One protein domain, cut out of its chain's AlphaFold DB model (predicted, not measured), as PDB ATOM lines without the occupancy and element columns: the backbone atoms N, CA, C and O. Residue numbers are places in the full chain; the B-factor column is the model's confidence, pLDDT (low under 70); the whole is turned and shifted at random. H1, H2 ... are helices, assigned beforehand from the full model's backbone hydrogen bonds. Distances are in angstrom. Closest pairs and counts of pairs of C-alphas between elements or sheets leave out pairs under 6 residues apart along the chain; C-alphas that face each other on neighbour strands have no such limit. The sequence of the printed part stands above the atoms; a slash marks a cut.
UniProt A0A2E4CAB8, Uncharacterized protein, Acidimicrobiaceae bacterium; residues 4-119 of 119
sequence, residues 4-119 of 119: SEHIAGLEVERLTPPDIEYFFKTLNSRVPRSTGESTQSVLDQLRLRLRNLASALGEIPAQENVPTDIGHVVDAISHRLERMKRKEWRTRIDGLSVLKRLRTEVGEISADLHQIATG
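This is residues 4 to 119 of the 119 residues of an uncharacterized protein of Acidimicrobiaceae bacterium (UniProt A0A2E4CAB8). Four helices, H2, H3, H4 and H5, make a bundle whose members ring a shared core: H2 and H3 each pack on both H5 and H4. The short H1 crosses the outside of H5. The printed part has 116 residues with five named helices in the order H1 to H5 and no named strand; the class is all helix. The whole is compact, with a radius of gyration of the C-alphas of 13.9 A and spans of 43 by 35 by 24 A.

Find C-alpha 98 at (11.267, 54.288, -22.462); from there H5, the longest helix, residues 98 to 118, runs 30.1 A to C-alpha 118 at (6.202, 27.135, -10.492). H3 takes residues 40 to 57 over 25.9 A, H4 residues 70 to 82 over 18.4 A, and H2 residues 17 to 27 over 15.4 A. Look for H1 at residues 4 to 9, 8.6 A long, from C-alpha 4 at (11.222, 32.778, -23.956).

Begin at H5, the hub, touching three helices. H3 touches it at a shallow tilt of 16 degrees, opposite ways; the closest C-alphas, Leu 46 and Asp 112, are 6.2 A apart. H2 touches residues 99 to 106 of H5 alone, the same way at 32 degrees, only just short of steep; Pro 17 and Leu 99 have the closest C-alphas, 7.0 A. H1 touches H5 at residues 107 to 111 alone, only just about perpendicular at 71 degrees; the closest C-alphas are Ile 7 and Gly 107, 5.1 A. H4 touches H2 at a shallow tilt of 20 degrees, opposite ways, with C-alphas 24 and 78 closest at 5.5 A. It touches H3 the same way, at a tilt of 35.5 degrees, only just steep, with C-alphas 54 and 77 closest at 5.5 A. H4 and H5 are apart. In these five helices every O i to N i+4 pair is within hydrogen-bond range.

The farthest C-alphas, Glu 37 and Lys 87, are 43.0 A apart. The printed part has no cut. Three links are long: residues 28 to 39, 58 to 69 and 83 to 97. Residues 61 to 68 have pLDDT under 70.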
ATOM      1  N   SER A   4      11.467  32.115 -22.675       89.44
ATOM      2  CA  SER A   4      11.222  32.778 -23.956       89.44
ATOM      3  C   SER A   4       9.814  32.506 -24.486       89.44
ATOM      4  O   SER A   4       9.166  33.425 -24.978       89.44
ATOM      5  N   GLU A   5       9.318  31.274 -24.345       89.69
ATOM      6  CA  GLU A   5       7.938  30.898 -24.684       89.69
ATOM      7  C   GLU A   5       6.922  31.671 -23.837       89.69
ATOM      8  O   GLU A   5       5.923  32.153 -24.369       89.69
ATOM      9  N   HIS A   6       7.201  31.846 -22.539       91.06
ATOM     10  CA  HIS A   6       6.375  32.671 -21.655       91.06
ATOM     11  C   HIS A   6       6.290  34.109 -22.119       91.06
ATOM     12  O   HIS A   6       5.195  34.619 -22.331       91.06
ATOM     13  N   ILE A   7       7.435  34.741 -22.357       93.38
ATOM     14  CA  ILE A   7       7.476  36.138 -22.789       93.38
ATOM     15  C   ILE A   7       6.801  36.319 -24.153       93.38
ATOM     16  O   ILE A   7       6.055  37.281 -24.341       93.38
ATOM     17  N   ALA A   8       7.010  35.389 -25.088       90.12
ATOM     18  CA  ALA A   8       6.369  35.428 -26.399       90.12
ATOM     19  C   ALA A   8       4.834  35.374 -26.296       90.12
ATOM     20  O   ALA A   8       4.150  36.092 -27.025       90.12
ATOM     21  N   GLY A   9       4.296  34.586 -25.358       91.31
ATOM     22  CA  GLY A   9       2.857  34.474 -25.109       91.31
ATOM     23  C   GLY A   9       2.201  35.720 -24.498       91.31
ATOM     24  O   GLY A   9       0.982  35.842 -24.554       91.31
ATOM     25  N   LEU A  10       2.978  36.659 -23.944       91.75
ATOM     26  CA  LEU A  10       2.456  37.887 -23.324       91.75
ATOM     27  C   LEU A  10       2.162  39.010 -24.328       91.75
ATOM     28  O   LEU A  10       1.597  40.030 -23.943       91.75
ATOM     29  N   GLU A  11       2.590  38.869 -25.589       92.62
ATOM     30  CA  GLU A  11       2.451  39.895 -26.633       92.62
ATOM     31  C   GLU A  11       2.927  41.300 -26.193       92.62
ATOM     32  O   GLU A  11       2.315  42.316 -26.531       92.62
ATOM     33  N   VAL A  12       4.048  41.385 -25.457       94.44
ATOM     34  CA  VAL A  12       4.513  42.627 -24.793       94.44
ATOM     35  C   VAL A  12       4.678  43.835 -25.724       94.44
ATOM     36  O   VAL A  12       4.566  44.982 -25.295       94.44
ATOM     37  N   GLU A  13       4.889  43.604 -27.020       94.31
ATOM     38  CA  GLU A  13       4.983  44.656 -28.039       94.31
ATOM     39  C   GLU A  13       3.673  45.432 -28.254       94.31
ATOM     40  O   GLU A  13       3.693  46.558 -28.761       94.31
ATOM     41  N   ARG A  14       2.533  44.865 -27.845       95.19
ATOM     42  CA  ARG A  14       1.213  45.504 -27.932       95.19
ATOM     43  C   ARG A  14       0.888  46.380 -26.727       95.19
ATOM     44  O   ARG A  14      -0.005  47.216 -26.835       95.19
ATOM     45  N   LEU A  15       1.628  46.246 -25.622       96.50
ATOM     46  CA  LEU A  15       1.342  46.974 -24.386       96.50
ATOM     47  C   LEU A  15       1.427  48.483 -24.602       96.50
ATOM     48  O   LEU A  15       2.438  49.024 -25.067       96.50
ATOM     49  N   THR A  16       0.350  49.168 -24.257       95.81
ATOM     50  CA  THR A  16       0.249  50.622 -24.260       95.81
ATOM     51  C   THR A  16       0.781  51.196 -22.941       95.81
ATOM     52  O   THR A  16       0.967  50.452 -21.976       95.81
ATOM     53  N   PRO A  17       1.050  52.512 -22.853       95.75
ATOM     54  CA  PRO A  17       1.452  53.123 -21.587       95.75
ATOM     55  C   PRO A  17       0.491  52.823 -20.415       95.75
ATOM     56  O   PRO A  17       0.989  52.393 -19.376       95.75
ATOM     57  N   PRO A  18      -0.852  52.900 -20.577       95.81
ATOM     58  CA  PRO A  18      -1.791  52.471 -19.536       95.81
ATOM     59  C   PRO A  18      -1.644  51.010 -19.091       95.81
ATOM     60  O   PRO A  18      -1.759  50.726 -17.900       95.81
ATOM     61  N   ASP A  19      -1.367  50.081 -20.013       96.88
ATOM     62  CA  ASP A  19      -1.185  48.663 -19.664       96.88
ATOM     63  C   ASP A  19       0.058  48.466 -18.787       96.88
ATOM     64  O   ASP A  19       0.044  47.707 -17.818       96.88
ATOM     65  N   ILE A  20       1.134  49.192 -19.105       97.00
ATOM     66  CA  ILE A  20       2.385  49.172 -18.342       97.00
ATOM     67  C   ILE A  20       2.172  49.796 -16.961       97.00
ATOM     68  O   ILE A  20       2.577  49.212 -15.960       97.00
ATOM     69  N   GLU A  21       1.505  50.949 -16.881       95.94
ATOM     70  CA  GLU A  21       1.140  51.570 -15.602       95.94
ATOM     71  C   GLU A  21       0.330  50.604 -14.725       95.94
ATOM     72  O   GLU A  21       0.648  50.409 -13.550       95.94
ATOM     73  N   TYR A  22      -0.683  49.949 -15.297       95.62
ATOM     74  CA  TYR A  22      -1.511  48.980 -14.583       95.62
ATOM     75  C   TYR A  22      -0.708  47.771 -14.083       95.62
ATOM     76  O   TYR A  22      -0.906  47.312 -12.950       95.62
ATOM     77  N   PHE A  23       0.228  47.274 -14.896       96.81
ATOM     78  CA  PHE A  23       1.130  46.197 -14.500       96.81
ATOM     79  C   PHE A  23       1.914  46.558 -13.233       96.81
ATOM     80  O   PHE A  23       1.873  45.802 -12.264       96.81
ATOM     81  N   PHE A  24       2.569  47.725 -13.197       95.38
ATOM     82  CA  PHE A  24       3.377  48.131 -12.040       95.38
ATOM     83  C   PHE A  24       2.529  48.445 -10.801       95.38
ATOM     84  O   PHE A  24       2.886  48.005  -9.708       95.38
ATOM     85  N   LYS A  25       1.347  49.056 -10.965       93.88
ATOM     86  CA  LYS A  25       0.395  49.300  -9.859       93.88
ATOM     87  C   LYS A  25       0.018  48.048  -9.084       93.88
ATOM     88  O   LYS A  25      -0.239  48.091  -7.887       93.88
ATOM     89  N   THR A  26      -0.070  46.929  -9.786       94.19
ATOM     90  CA  THR A  26      -0.510  45.657  -9.214       94.19
ATOM     91  C   THR A  26       0.661  44.733  -8.893       94.19
ATOM     92  O   THR A  26       0.455  43.687  -8.280       94.19
ATOM     93  N   LEU A  27       1.888  45.109  -9.266       93.88
ATOM     94  CA  LEU A  27       3.084  44.288  -9.112       93.88
ATOM     95  C   LEU A  27       3.451  44.064  -7.644       93.88
ATOM     96  O   LEU A  27       3.809  42.948  -7.283       93.88
ATOM     97  N   ASN A  28       3.304  45.082  -6.792       87.69
ATOM     98  CA  ASN A  28       3.694  45.013  -5.377       87.69
ATOM     99  C   ASN A  28       2.989  43.843  -4.648       87.69
ATOM    100  O   ASN A  28       3.605  43.100  -3.895       87.69
ATOM    101  N   SER A  29       1.718  43.586  -4.984       88.12
ATOM    102  CA  SER A  29       0.943  42.453  -4.441       88.12
ATOM    103  C   SER A  29       1.383  41.067  -4.937       88.12
ATOM    104  O   SER A  29       1.005  40.058  -4.346       88.12
ATOM    105  N   ARG A  30       2.155  41.005  -6.028       90.56
ATOM    106  CA  ARG A  30       2.568  39.761  -6.695       90.56
ATOM    107  C   ARG A  30       4.015  39.382  -6.415       90.56
ATOM    108  O   ARG A  30       4.372  38.230  -6.631       90.56
ATOM    109  N   VAL A  31       4.852  40.329  -5.989       89.44
ATOM    110  CA  VAL A  31       6.253  40.046  -5.669       89.44
ATOM    111  C   VAL A  31       6.322  39.377  -4.291       89.44
ATOM    112  O   VAL A  31       5.947  39.996  -3.293       89.44
ATOM    113  N   PRO A  32       6.796  38.124  -4.194       87.44
ATOM    114  CA  PRO A  32       6.883  37.443  -2.913       87.44
ATOM    115  C   PRO A  32       7.967  38.069  -2.026       87.44
ATOM    116  O   PRO A  32       9.041  38.460  -2.488       87.44
ATOM    117  N   ARG A  33       7.701  38.140  -0.716       85.12
ATOM    118  CA  ARG A  33       8.669  38.649   0.277       85.12
ATOM    119  C   ARG A  33       9.841  37.692   0.486       85.12
ATOM    120  O   ARG A  33      10.965  38.133   0.711       85.12
ATOM    121  N   SER A  34       9.573  36.398   0.390       84.00
ATOM    122  CA  SER A  34      10.537  35.305   0.491       84.00
ATOM    123  C   SER A  34      10.056  34.139  -0.363       84.00
ATOM    124  O   SER A  34       8.868  34.050  -0.674       84.00
ATOM    125  N   THR A  35      10.962  33.235  -0.703       89.25
ATOM    126  CA  THR A  35      10.653  32.025  -1.464       89.25
ATOM    127  C   THR A  35      11.502  30.854  -0.957       89.25
ATOM    128  O   THR A  35      12.284  31.028  -0.021       89.25
ATOM    129  N   GLY A  36      11.315  29.656  -1.512       88.31
ATOM    130  CA  GLY A  36      12.145  28.491  -1.191       88.31
ATOM    131  C   GLY A  36      13.581  28.620  -1.717       88.31
ATOM    132  O   GLY A  36      13.858  29.425  -2.607       88.31
ATOM    133  N   GLU A  37      14.505  27.799  -1.205       86.56
ATOM    134  CA  GLU A  37      15.924  27.833  -1.614       86.56
ATOM    135  C   GLU A  37      16.111  27.668  -3.133       86.56
ATOM    136  O   GLU A  37      16.983  28.308  -3.719       86.56
ATOM    137  N   SER A  38      15.254  26.873  -3.789       88.44
ATOM    138  CA  SER A  38      15.292  26.617  -5.237       88.44
ATOM    139  C   SER A  38      15.026  27.855  -6.102       88.44
ATOM    140  O   SER A  38      15.541  27.941  -7.216       88.44
ATOM    141  N   THR A  39      14.243  28.821  -5.614       92.81
ATOM    142  CA  THR A  39      13.802  30.002  -6.380       92.81
ATOM    143  C   THR A  39      14.334  31.321  -5.817       92.81
ATOM    144  O   THR A  39      14.075  32.383  -6.387       92.81
ATOM    145  N   GLN A  40      15.134  31.277  -4.746       92.31
ATOM    146  CA  GLN A  40      15.697  32.469  -4.102       92.31
ATOM    147  C   GLN A  40      16.566  33.290  -5.063       92.31
ATOM    148  O   GLN A  40      16.447  34.513  -5.111       92.31
ATOM    149  N   SER A  41      17.362  32.626  -5.904       92.62
ATOM    150  CA  SER A  41      18.179  33.291  -6.929       92.62
ATOM    151  C   SER A  41      17.339  34.066  -7.952       92.62
ATOM    152  O   SER A  41      17.725  35.160  -8.361       92.62
ATOM    153  N   VAL A  42      16.171  33.538  -8.331       94.62
ATOM    154  CA  VAL A  42      15.230  34.189  -9.257       94.62
ATOM    155  C   VAL A  42      14.584  35.400  -8.593       94.62
ATOM    156  O   VAL A  42      14.465  36.458  -9.208       94.62
ATOM    157  N   LEU A  43      14.218  35.279  -7.314       93.50
ATOM    158  CA  LEU A  43      13.717  36.410  -6.541       93.50
ATOM    159  C   LEU A  43      14.770  37.523  -6.452       93.50
ATOM    160  O   LEU A  43      14.444  38.686  -6.671       93.50
ATOM    161  N   ASP A  44      16.035  37.198  -6.204       92.19
ATOM    162  CA  ASP A  44      17.099  38.205  -6.144       92.19
ATOM    163  C   ASP A  44      17.370  38.863  -7.508       92.19
ATOM    164  O   ASP A  44      17.583  40.078  -7.575       92.19
ATOM    165  N   GLN A  45      17.255  38.113  -8.609       93.62
ATOM    166  CA  GLN A  45      17.286  38.669  -9.968       93.62
ATOM    167  C   GLN A  45      16.124  39.636 -10.226       93.62
ATOM    168  O   GLN A  45      16.352  40.741 -10.727       93.62
ATOM    169  N   LEU A  46      14.900  39.268  -9.837       94.88
ATOM    170  CA  LEU A  46      13.723  40.131  -9.941       94.88
ATOM    171  C   LEU A  46      13.919  41.439  -9.159       94.88
ATOM    172  O   LEU A  46      13.654  42.529  -9.671       94.88
ATOM    173  N   ARG A  47      14.436  41.347  -7.929       92.25
ATOM    174  CA  ARG A  47      14.735  42.512  -7.080       92.25
ATOM    175  C   ARG A  47      15.759  43.439  -7.733       92.25
ATOM    176  O   ARG A  47      15.548  44.651  -7.777       92.25
ATOM    177  N   LEU A  48      16.846  42.881  -8.267       92.00
ATOM    178  CA  LEU A  48      17.873  43.645  -8.976       92.00
ATOM    179  C   LEU A  48      17.302  44.333 -10.222       92.00
ATOM    180  O   LEU A  48      17.559  45.515 -10.449       92.00
ATOM    181  N   ARG A  49      16.489  43.621 -11.007       94.19
ATOM    182  CA  ARG A  49      15.840  44.154 -12.208       94.19
ATOM    183  C   ARG A  49      14.949  45.353 -11.895       94.19
ATOM    184  O   ARG A  49      15.058  46.379 -12.563       94.19
ATOM    185  N   LEU A  50      14.123  45.258 -10.853       93.69
ATOM    186  CA  LEU A  50      13.263  46.360 -10.413       93.69
ATOM    187  C   LEU A  50      14.078  47.578  -9.974       93.69
ATOM    188  O   LEU A  50      13.766  48.698 -10.371       93.69
ATOM    189  N   ARG A  51      15.163  47.373  -9.222       91.69
ATOM    190  CA  ARG A  51      16.054  48.469  -8.809       91.69
ATOM    191  C   ARG A  51      16.729  49.140 -10.001       91.69
ATOM    192  O   ARG A  51      16.744  50.367 -10.079       91.69
ATOM    193  N   ASN A  52      17.227  48.354 -10.952       91.00
ATOM    194  CA  ASN A  52      17.835  48.877 -12.175       91.00
ATOM    195  C   ASN A  52      16.828  49.681 -13.002       91.00
ATOM    196  O   ASN A  52      17.170  50.748 -13.509       91.00
ATOM    197  N   LEU A  53      15.582  49.210 -13.098       93.19
ATOM    198  CA  LEU A  53      14.522  49.936 -13.788       93.19
ATOM    199  C   LEU A  53      14.179  51.256 -13.085       93.19
ATOM    200  O   LEU A  53      14.093  52.287 -13.747       93.19
ATOM    201  N   ALA A  54      14.026  51.254 -11.760       91.62
ATOM    202  CA  ALA A  54      13.768  52.473 -10.995       91.62
ATOM    203  C   ALA A  54      14.900  53.503 -11.159       91.62
ATOM    204  O   ALA A  54      14.639  54.682 -11.398       91.62
ATOM    205  N   SER A  55      16.154  53.045 -11.113       89.44
ATOM    206  CA  SER A  55      17.336  53.875 -11.372       89.44
ATOM    207  C   SER A  55      17.323  54.466 -12.784       89.44
ATOM    208  O   SER A  55      17.465  55.675 -12.958       89.44
ATOM    209  N   ALA A  56      17.043  53.643 -13.798       89.56
ATOM    210  CA  ALA A  56      16.945  54.081 -15.186       89.56
ATOM    211  C   ALA A  56      15.842  55.135 -15.404       89.56
ATOM    212  O   ALA A  56      16.006  56.049 -16.212       89.56
ATOM    213  N   LEU A  57      14.729  55.037 -14.672       90.38
ATOM    214  CA  LEU A  57      13.629  56.006 -14.719       90.38
ATOM    215  C   LEU A  57      13.906  57.305 -13.937       90.38
ATOM    216  O   LEU A  57      13.137  58.261 -14.083       90.38
ATOM    217  N   GLY A  58      15.007  57.351 -13.180       85.31
ATOM    218  CA  GLY A  58      15.433  58.496 -12.376       85.31
ATOM    219  C   GLY A  58      14.826  58.552 -10.974       85.31
ATOM    220  O   GLY A  58      14.889  59.603 -10.344       85.31
ATOM    221  N   GLU A  59      14.242  57.456 -10.486       80.50
ATOM    222  CA  GLU A  59      13.514  57.423  -9.208       80.50
ATOM    223  C   GLU A  59      14.392  57.086  -8.005       80.50
ATOM    224  O   GLU A  59      14.069  57.450  -6.878       80.50
ATOM    225  N   ILE A  60      15.496  56.370  -8.226       75.69
ATOM    226  CA  ILE A  60      16.404  55.940  -7.160       75.69
ATOM    227  C   ILE A  60      17.840  56.190  -7.628       75.69
ATOM    228  O   ILE A  60      18.167  55.863  -8.771       75.69
ATOM    229  N   PRO A  61      18.720  56.764  -6.792       67.25
ATOM    230  CA  PRO A  61      20.112  56.958  -7.165       67.25
ATOM    231  C   PRO A  61      20.806  55.618  -7.448       67.25
ATOM    232  O   PRO A  61      20.717  54.669  -6.671       67.25
ATOM    233  N   ALA A  62      21.564  55.564  -8.546       61.81
ATOM    234  CA  ALA A  62      22.237  54.357  -9.034       61.81
ATOM    235  C   ALA A  62      23.258  53.736  -8.054       61.81
ATOM    236  O   ALA A  62      23.723  52.625  -8.288       61.81
ATOM    237  N   GLN A  63      23.630  54.446  -6.982       57.25
ATOM    238  CA  GLN A  63      24.687  54.059  -6.040       57.25
ATOM    239  C   GLN A  63      24.195  53.706  -4.631       57.25
ATOM    240  O   GLN A  63      25.014  53.366  -3.776       57.25
ATOM    241  N   GLU A  64      22.891  53.752  -4.349       53.22
ATOM    242  CA  GLU A  64      22.419  53.352  -3.024       53.22
ATOM    243  C   GLU A  64      22.397  51.823  -2.892       53.22
ATOM    244  O   GLU A  64      21.448  51.147  -3.288       53.22
ATOM    245  N   ASN A  65      23.433  51.285  -2.239       53.34
ATOM    246  CA  ASN A  65      23.475  49.939  -1.644       53.34
ATOM    247  C   ASN A  65      22.553  49.803  -0.416       53.34
ATOM    248  O   ASN A  65      22.698  48.881   0.386       53.34
ATOM    249  N   VAL A  66      21.610  50.728  -0.231       52.19
ATOM    250  CA  VAL A  66      20.611  50.639   0.832       52.19
ATOM    251  C   VAL A  66      19.747  49.407   0.551       52.19
ATOM    252  O   VAL A  66      19.402  49.158  -0.609       52.19
ATOM    253  N   PRO A  67      19.373  48.601   1.555       54.09
ATOM    254  CA  PRO A  67      18.286  47.642   1.421       54.09
ATOM    255  C   PRO A  67      16.982  48.419   1.180       54.09
ATOM    256  O   PRO A  67      16.213  48.678   2.098       54.09
ATOM    257  N   THR A  68      16.765  48.892  -0.047       65.00
ATOM    258  CA  THR A  68      15.516  49.537  -0.425       65.00
ATOM    259  C   THR A  68      14.469  48.444  -0.435       65.00
ATOM    260  O   THR A  68      14.608  47.470  -1.178       65.00
ATOM    261  N   ASP A  69      13.460  48.588   0.417       83.88
ATOM    262  CA  ASP A  69      12.278  47.741   0.377       83.88
ATOM    263  C   ASP A  69      11.768  47.673  -1.070       83.88
ATOM    264  O   ASP A  69      11.572  48.699  -1.723       83.88
ATOM    265  N   ILE A  70      11.596  46.462  -1.596       86.62
ATOM    266  CA  ILE A  70      11.131  46.266  -2.971       86.62
ATOM    267  C   ILE A  70       9.740  46.862  -3.154       86.62
ATOM    268  O   ILE A  70       9.458  47.361  -4.241       86.62
ATOM    269  N   GLY A  71       8.915  46.892  -2.101       87.94
ATOM    270  CA  GLY A  71       7.648  47.617  -2.134       87.94
ATOM    271  C   GLY A  71       7.858  49.084  -2.502       87.94
ATOM    272  O   GLY A  71       7.283  49.561  -3.475       87.94
ATOM    273  N   HIS A  72       8.793  49.759  -1.829       88.62
ATOM    274  CA  HIS A  72       9.156  51.144  -2.130       88.62
ATOM    275  C   HIS A  72       9.706  51.322  -3.556       88.62
ATOM    276  O   HIS A  72       9.385  52.302  -4.224       88.62
ATOM    277  N   VAL A  73      10.504  50.371  -4.059       91.31
ATOM    278  CA  VAL A  73      11.010  50.404  -5.447       91.31
ATOM    279  C   VAL A  73       9.863  50.332  -6.458       91.31
ATOM    280  O   VAL A  73       9.819  51.119  -7.404       91.31
ATOM    281  N   VAL A  74       8.927  49.399  -6.266       92.69
ATOM    282  CA  VAL A  74       7.765  49.225  -7.149       92.69
ATOM    283  C   VAL A  74       6.838  50.437  -7.080       92.69
ATOM    284  O   VAL A  74       6.342  50.889  -8.117       92.69
ATOM    285  N   ASP A  75       6.638  50.992  -5.888       91.38
ATOM    286  CA  ASP A  75       5.827  52.186  -5.694       91.38
ATOM    287  C   ASP A  75       6.462  53.385  -6.409       91.38
ATOM    288  O   ASP A  75       5.766  54.076  -7.150       91.38
ATOM    289  N   ALA A  76       7.775  53.597  -6.287       91.69
ATOM    290  CA  ALA A  76       8.480  54.677  -6.981       91.69
ATOM    291  C   ALA A  76       8.354  54.562  -8.513       91.69
ATOM    292  O   ALA A  76       7.989  55.530  -9.183       91.69
ATOM    293  N   ILE A  77       8.542  53.356  -9.070       94.75
ATOM    294  CA  ILE A  77       8.302  53.099 -10.499       94.75
ATOM    295  C   ILE A  77       6.858  53.460 -10.868       94.75
ATOM    296  O   ILE A  77       6.633  54.182 -11.836       94.75
ATOM    297  N   SER A  78       5.878  52.992 -10.093       93.81
ATOM    298  CA  SER A  78       4.459  53.247 -10.366       93.81
ATOM    299  C   SER A  78       4.148  54.747 -10.385       93.81
ATOM    300  O   SER A  78       3.578  55.238 -11.360       93.81
ATOM    301  N   HIS A  79       4.602  55.495  -9.375       92.25
ATOM    302  CA  HIS A  79       4.418  56.948  -9.289       92.25
ATOM    303  C   HIS A  79       5.071  57.690 -10.463       92.25
ATOM    304  O   HIS A  79       4.508  58.655 -10.992       92.25
ATOM    305  N   ARG A  80       6.251  57.245 -10.909       94.31
ATOM    306  CA  ARG A  80       6.930  57.828 -12.069       94.31
ATOM    307  C   ARG A  80       6.133  57.656 -13.347       94.31
ATOM    308  O   ARG A  80       5.980  58.619 -14.103       94.31
ATOM    309  N   LEU A  81       5.639  56.444 -13.590       94.69
ATOM    310  CA  LEU A  81       4.875  56.125 -14.791       94.69
ATOM    311  C   LEU A  81       3.569  56.928 -14.844       94.69
ATOM    312  O   LEU A  81       3.305  57.556 -15.864       94.69
ATOM    313  N   GLU A  82       2.835  57.032 -13.731       93.38
ATOM    314  CA  GLU A  82       1.602  57.836 -13.640       93.38
ATOM    315  C   GLU A  82       1.807  59.318 -13.995       93.38
ATOM    316  O   GLU A  82       0.917  59.985 -14.525       93.38
ATOM    317  N   ARG A  83       2.986  59.866 -13.685       92.56
ATOM    318  CA  ARG A  83       3.325  61.279 -13.924       92.56
ATOM    319  C   ARG A  83       4.014  61.505 -15.268       92.56
ATOM    320  O   ARG A  83       4.336  62.649 -15.608       92.56
ATOM    321  N   MET A  84       4.269  60.441 -16.028       94.56
ATOM    322  CA  MET A  84       5.053  60.495 -17.253       94.56
ATOM    323  C   MET A  84       4.249  61.102 -18.407       94.56
ATOM    324  O   MET A  84       3.216  60.588 -18.839       94.56
ATOM    325  N   LYS A  85       4.752  62.194 -18.989       91.44
ATOM    326  CA  LYS A  85       4.114  62.842 -20.143       91.44
ATOM    327  C   LYS A  85       4.376  62.043 -21.418       91.44
ATOM    328  O   LYS A  85       5.440  61.460 -21.589       91.44
ATOM    329  N   ARG A  86       3.476  62.135 -22.410       87.19
ATOM    330  CA  ARG A  86       3.597  61.450 -23.726       87.19
ATOM    331  C   ARG A  86       4.976  61.569 -24.394       87.19
ATOM    332  O   ARG A  86       5.419  60.637 -25.053       87.19
ATOM    333  N   LYS A  87       5.646  62.718 -24.253       90.31
ATOM    334  CA  LYS A  87       6.984  62.947 -24.823       90.31
ATOM    335  C   LYS A  87       8.075  62.109 -24.150       90.31
ATOM    336  O   LYS A  87       9.000  61.684 -24.828       90.31
ATOM    337  N   GLU A  88       7.946  61.847 -22.853       92.25
ATOM    338  CA  GLU A  88       8.929  61.104 -22.061       92.25
ATOM    339  C   GLU A  88       8.913  59.612 -22.404       92.25
ATOM    340  O   GLU A  88       9.970  59.005 -22.506       92.25
ATOM    341  N   TRP A  89       7.747  59.055 -22.744       92.56
ATOM    342  CA  TRP A  89       7.624  57.684 -23.258       92.56
ATOM    343  C   TRP A  89       8.449  57.424 -24.532       92.56
ATOM    344  O   TRP A  89       8.817  56.283 -24.822       92.56
ATOM    345  N   ARG A  90       8.745  58.485 -25.297       92.19
ATOM    346  CA  ARG A  90       9.556  58.446 -26.524       92.19
ATOM    347  C   ARG A  90      11.038  58.740 -26.274       92.19
ATOM    348  O   ARG A  90      11.841  58.504 -27.178       92.19
ATOM    349  N   THR A  91      11.400  59.256 -25.098       92.94
ATOM    350  CA  THR A  91      12.795  59.515 -24.714       92.94
ATOM    351  C   THR A  91      13.583  58.216 -24.734       92.94
ATOM    352  O   THR A  91      13.026  57.155 -24.461       92.94
ATOM    353  N   ARG A  92      14.871  58.277 -25.083       90.69
ATOM    354  CA  ARG A  92      15.721  57.090 -25.119       90.69
ATOM    355  C   ARG A  92      16.493  56.907 -23.817       90.69
ATOM    356  O   ARG A  92      17.101  57.856 -23.338       90.69
ATOM    357  N   ILE A  93      16.499  55.679 -23.318       86.19
ATOM    358  CA  ILE A  93      17.340  55.177 -22.232       86.19
ATOM    359  C   ILE A  93      18.027  53.925 -22.781       86.19
ATOM    360  O   ILE A  93      17.361  53.070 -23.368       86.19
ATOM    361  N   ASP A  94      19.354  53.854 -22.677       85.88
ATOM    362  CA  ASP A  94      20.167  52.766 -23.247       85.88
ATOM    363  C   ASP A  94      19.856  52.486 -24.732       85.88
ATOM    364  O   ASP A  94      19.738  51.348 -25.179       85.88
ATOM    365  N   GLY A  95      19.636  53.547 -25.516       88.00
ATOM    366  CA  GLY A  95      19.333  53.443 -26.948       88.00
ATOM    367  C   GLY A  95      17.897  53.019 -27.299       88.00
ATOM    368  O   GLY A  95      17.514  53.128 -28.465       88.00
ATOM    369  N   LEU A  96      17.066  52.626 -26.328       91.06
ATOM    370  CA  LEU A  96      15.656  52.267 -26.527       91.06
ATOM    371  C   LEU A  96      14.732  53.375 -26.034       91.06
ATOM    372  O   LEU A  96      15.008  54.003 -25.020       91.06
ATOM    373  N   SER A  97      13.595  53.598 -26.703       94.56
ATOM    374  CA  SER A  97      12.546  54.442 -26.110       94.56
ATOM    375  C   SER A  97      12.111  53.866 -24.759       94.56
ATOM    376  O   SER A  97      12.002  52.641 -24.664       94.56
ATOM    377  N   VAL A  98      11.769  54.712 -23.783       95.31
ATOM    378  CA  VAL A  98      11.267  54.288 -22.462       95.31
ATOM    379  C   VAL A  98      10.160  53.242 -22.594       95.31
ATOM    380  O   VAL A  98      10.234  52.195 -21.959       95.31
ATOM    381  N   LEU A  99       9.197  53.460 -23.500       95.94
ATOM    382  CA  LEU A  99       8.119  52.503 -23.764       95.94
ATOM    383  C   LEU A  99       8.645  51.115 -24.164       95.94
ATOM    384  O   LEU A  99       8.250  50.107 -23.590       95.94
ATOM    385  N   LYS A 100       9.564  51.060 -25.133       96.25
ATOM    386  CA  LYS A 100      10.166  49.800 -25.594       96.25
ATOM    387  C   LYS A 100      10.952  49.101 -24.483       96.25
ATOM    388  O   LYS A 100      10.823  47.893 -24.340       96.25
ATOM    389  N   ARG A 101      11.716  49.848 -23.677       95.62
ATOM    390  CA  ARG A 101      12.436  49.271 -22.535       95.62
ATOM    391  C   ARG A 101      11.467  48.671 -21.517       95.62
ATOM    392  O   ARG A 101      11.646  47.527 -21.120       95.62
ATOM    393  N   LEU A 102      10.418  49.407 -21.149       96.62
ATOM    394  CA  LEU A 102       9.413  48.943 -20.193       96.62
ATOM    395  C   LEU A 102       8.685  47.686 -20.671       96.62
ATOM    396  O   LEU A 102       8.466  46.788 -19.870       96.62
ATOM    397  N   ARG A 103       8.365  47.570 -21.964       97.19
ATOM    398  CA  ARG A 103       7.773  46.343 -22.530       97.19
ATOM    399  C   ARG A 103       8.669  45.125 -22.336       97.19
ATOM    400  O   ARG A 103       8.188  44.076 -21.914       97.19
ATOM    401  N   THR A 104       9.966  45.276 -22.608       95.81
ATOM    402  CA  THR A 104      10.949  44.216 -22.354       95.81
ATOM    403  C   THR A 104      10.980  43.848 -20.872       95.81
ATOM    404  O   THR A 104      10.871  42.672 -20.539       95.81
ATOM    405  N   GLU A 105      11.058  44.838 -19.978       96.50
ATOM    406  CA  GLU A 105      11.102  44.571 -18.536       96.50
ATOM    407  C   GLU A 105       9.809  43.928 -18.015       96.50
ATOM    408  O   GLU A 105       9.889  43.034 -17.183       96.50
ATOM    409  N   VAL A 106       8.626  44.299 -18.522       97.56
ATOM    410  CA  VAL A 106       7.353  43.647 -18.159       97.56
ATOM    411  C   VAL A 106       7.388  42.153 -18.482       97.56
ATOM    412  O   VAL A 106       6.998  41.339 -17.644       97.56
ATOM    413  N   GLY A 107       7.881  41.784 -19.669       97.38
ATOM    414  CA  GLY A 107       8.024  40.380 -20.055       97.38
ATOM    415  C   GLY A 107       8.953  39.623 -19.110       97.38
ATOM    416  O   GLY A 107       8.588  38.581 -18.569       97.38
ATOM    417  N   GLU A 108      10.129  40.187 -18.855       97.50
ATOM    418  CA  GLU A 108      11.134  39.585 -17.983       97.50
ATOM    419  C   GLU A 108      10.657  39.454 -16.527       97.50
ATOM    420  O   GLU A 108      10.769  38.379 -15.945       97.50
ATOM    421  N   ILE A 109      10.055  40.507 -15.963       97.31
ATOM    422  CA  ILE A 109       9.473  40.494 -14.613       97.31
ATOM    423  C   ILE A 109       8.363  39.445 -14.526       97.31
ATOM    424  O   ILE A 109       8.290  38.694 -13.556       97.31
ATOM    425  N   SER A 110       7.486  39.372 -15.533       96.56
ATOM    426  CA  SER A 110       6.421  38.368 -15.555       96.56
ATOM    427  C   SER A 110       6.979  36.947 -15.597       96.56
ATOM    428  O   SER A 110       6.432  36.071 -14.926       96.56
ATOM    429  N   ALA A 111       8.059  36.720 -16.343       96.31
ATOM    430  CA  ALA A 111       8.710  35.421 -16.403       96.31
ATOM    431  C   ALA A 111       9.409  35.055 -15.084       96.31
ATOM    432  O   ALA A 111       9.301  33.910 -14.653       96.31
ATOM    433  N   ASP A 112      10.057  36.018 -14.418       95.56
ATOM    434  CA  ASP A 112      10.652  35.816 -13.090       95.56
ATOM    435  C   ASP A 112       9.577  35.398 -12.075       95.56
ATOM    436  O   ASP A 112       9.722  34.395 -11.379       95.56
ATOM    437  N   LEU A 113       8.448  36.116 -12.046       95.06
ATOM    438  CA  LEU A 113       7.312  35.788 -11.180       95.06
ATOM    439  C   LEU A 113       6.710  34.417 -11.491       95.06
ATOM    440  O   LEU A 113       6.385  33.672 -10.569       95.06
ATOM    441  N   HIS A 114       6.559  34.075 -12.774       94.38
ATOM    442  CA  HIS A 114       6.059  32.765 -13.178       94.38
ATOM    443  C   HIS A 114       6.991  31.651 -12.693       94.38
ATOM    444  O   HIS A 114       6.529  30.703 -12.068       94.38
ATOM    445  N   GLN A 115       8.299  31.808 -12.904       93.62
ATOM    446  CA  GLN A 115       9.295  30.834 -12.478       93.62
ATOM    447  C   GLN A 115       9.312  30.656 -10.956       93.62
ATOM    448  O   GLN A 115       9.394  29.522 -10.495       93.62
ATOM    449  N   ILE A 116       9.185  31.740 -10.182       93.56
ATOM    450  CA  ILE A 116       9.069  31.660  -8.717       93.56
ATOM    451  C   ILE A 116       7.790  30.922  -8.300       93.56
ATOM    452  O   ILE A 116       7.812  30.164  -7.340       93.56
ATOM    453  N   ALA A 117       6.677  31.122  -9.010       89.94
ATOM    454  CA  ALA A 117       5.408  30.471  -8.688       89.94
ATOM    455  C   ALA A 117       5.371  28.971  -9.042       89.94
ATOM    456  O   ALA A 117       4.562  28.238  -8.479       89.94
ATOM    457  N   THR A 118       6.197  28.524  -9.994       89.44
ATOM    458  CA  THR A 118       6.202  27.135 -10.492       89.44
ATOM    459  C   THR A 118       7.390  26.286 -10.036       89.44
ATOM    460  O   THR A 118       7.388  25.086 -10.307       89.44
ATOM    461  N   GLY A 119       8.420  26.894  -9.440       80.50
ATOM    462  CA  GLY A 119       9.654  26.230  -8.991       80.50
ATOM    463  C   GLY A 119       9.729  26.041  -7.483       80.50
ATOM    464  O   GLY A 119      10.517  25.165  -7.060       80.50
TER     465      GLY A 119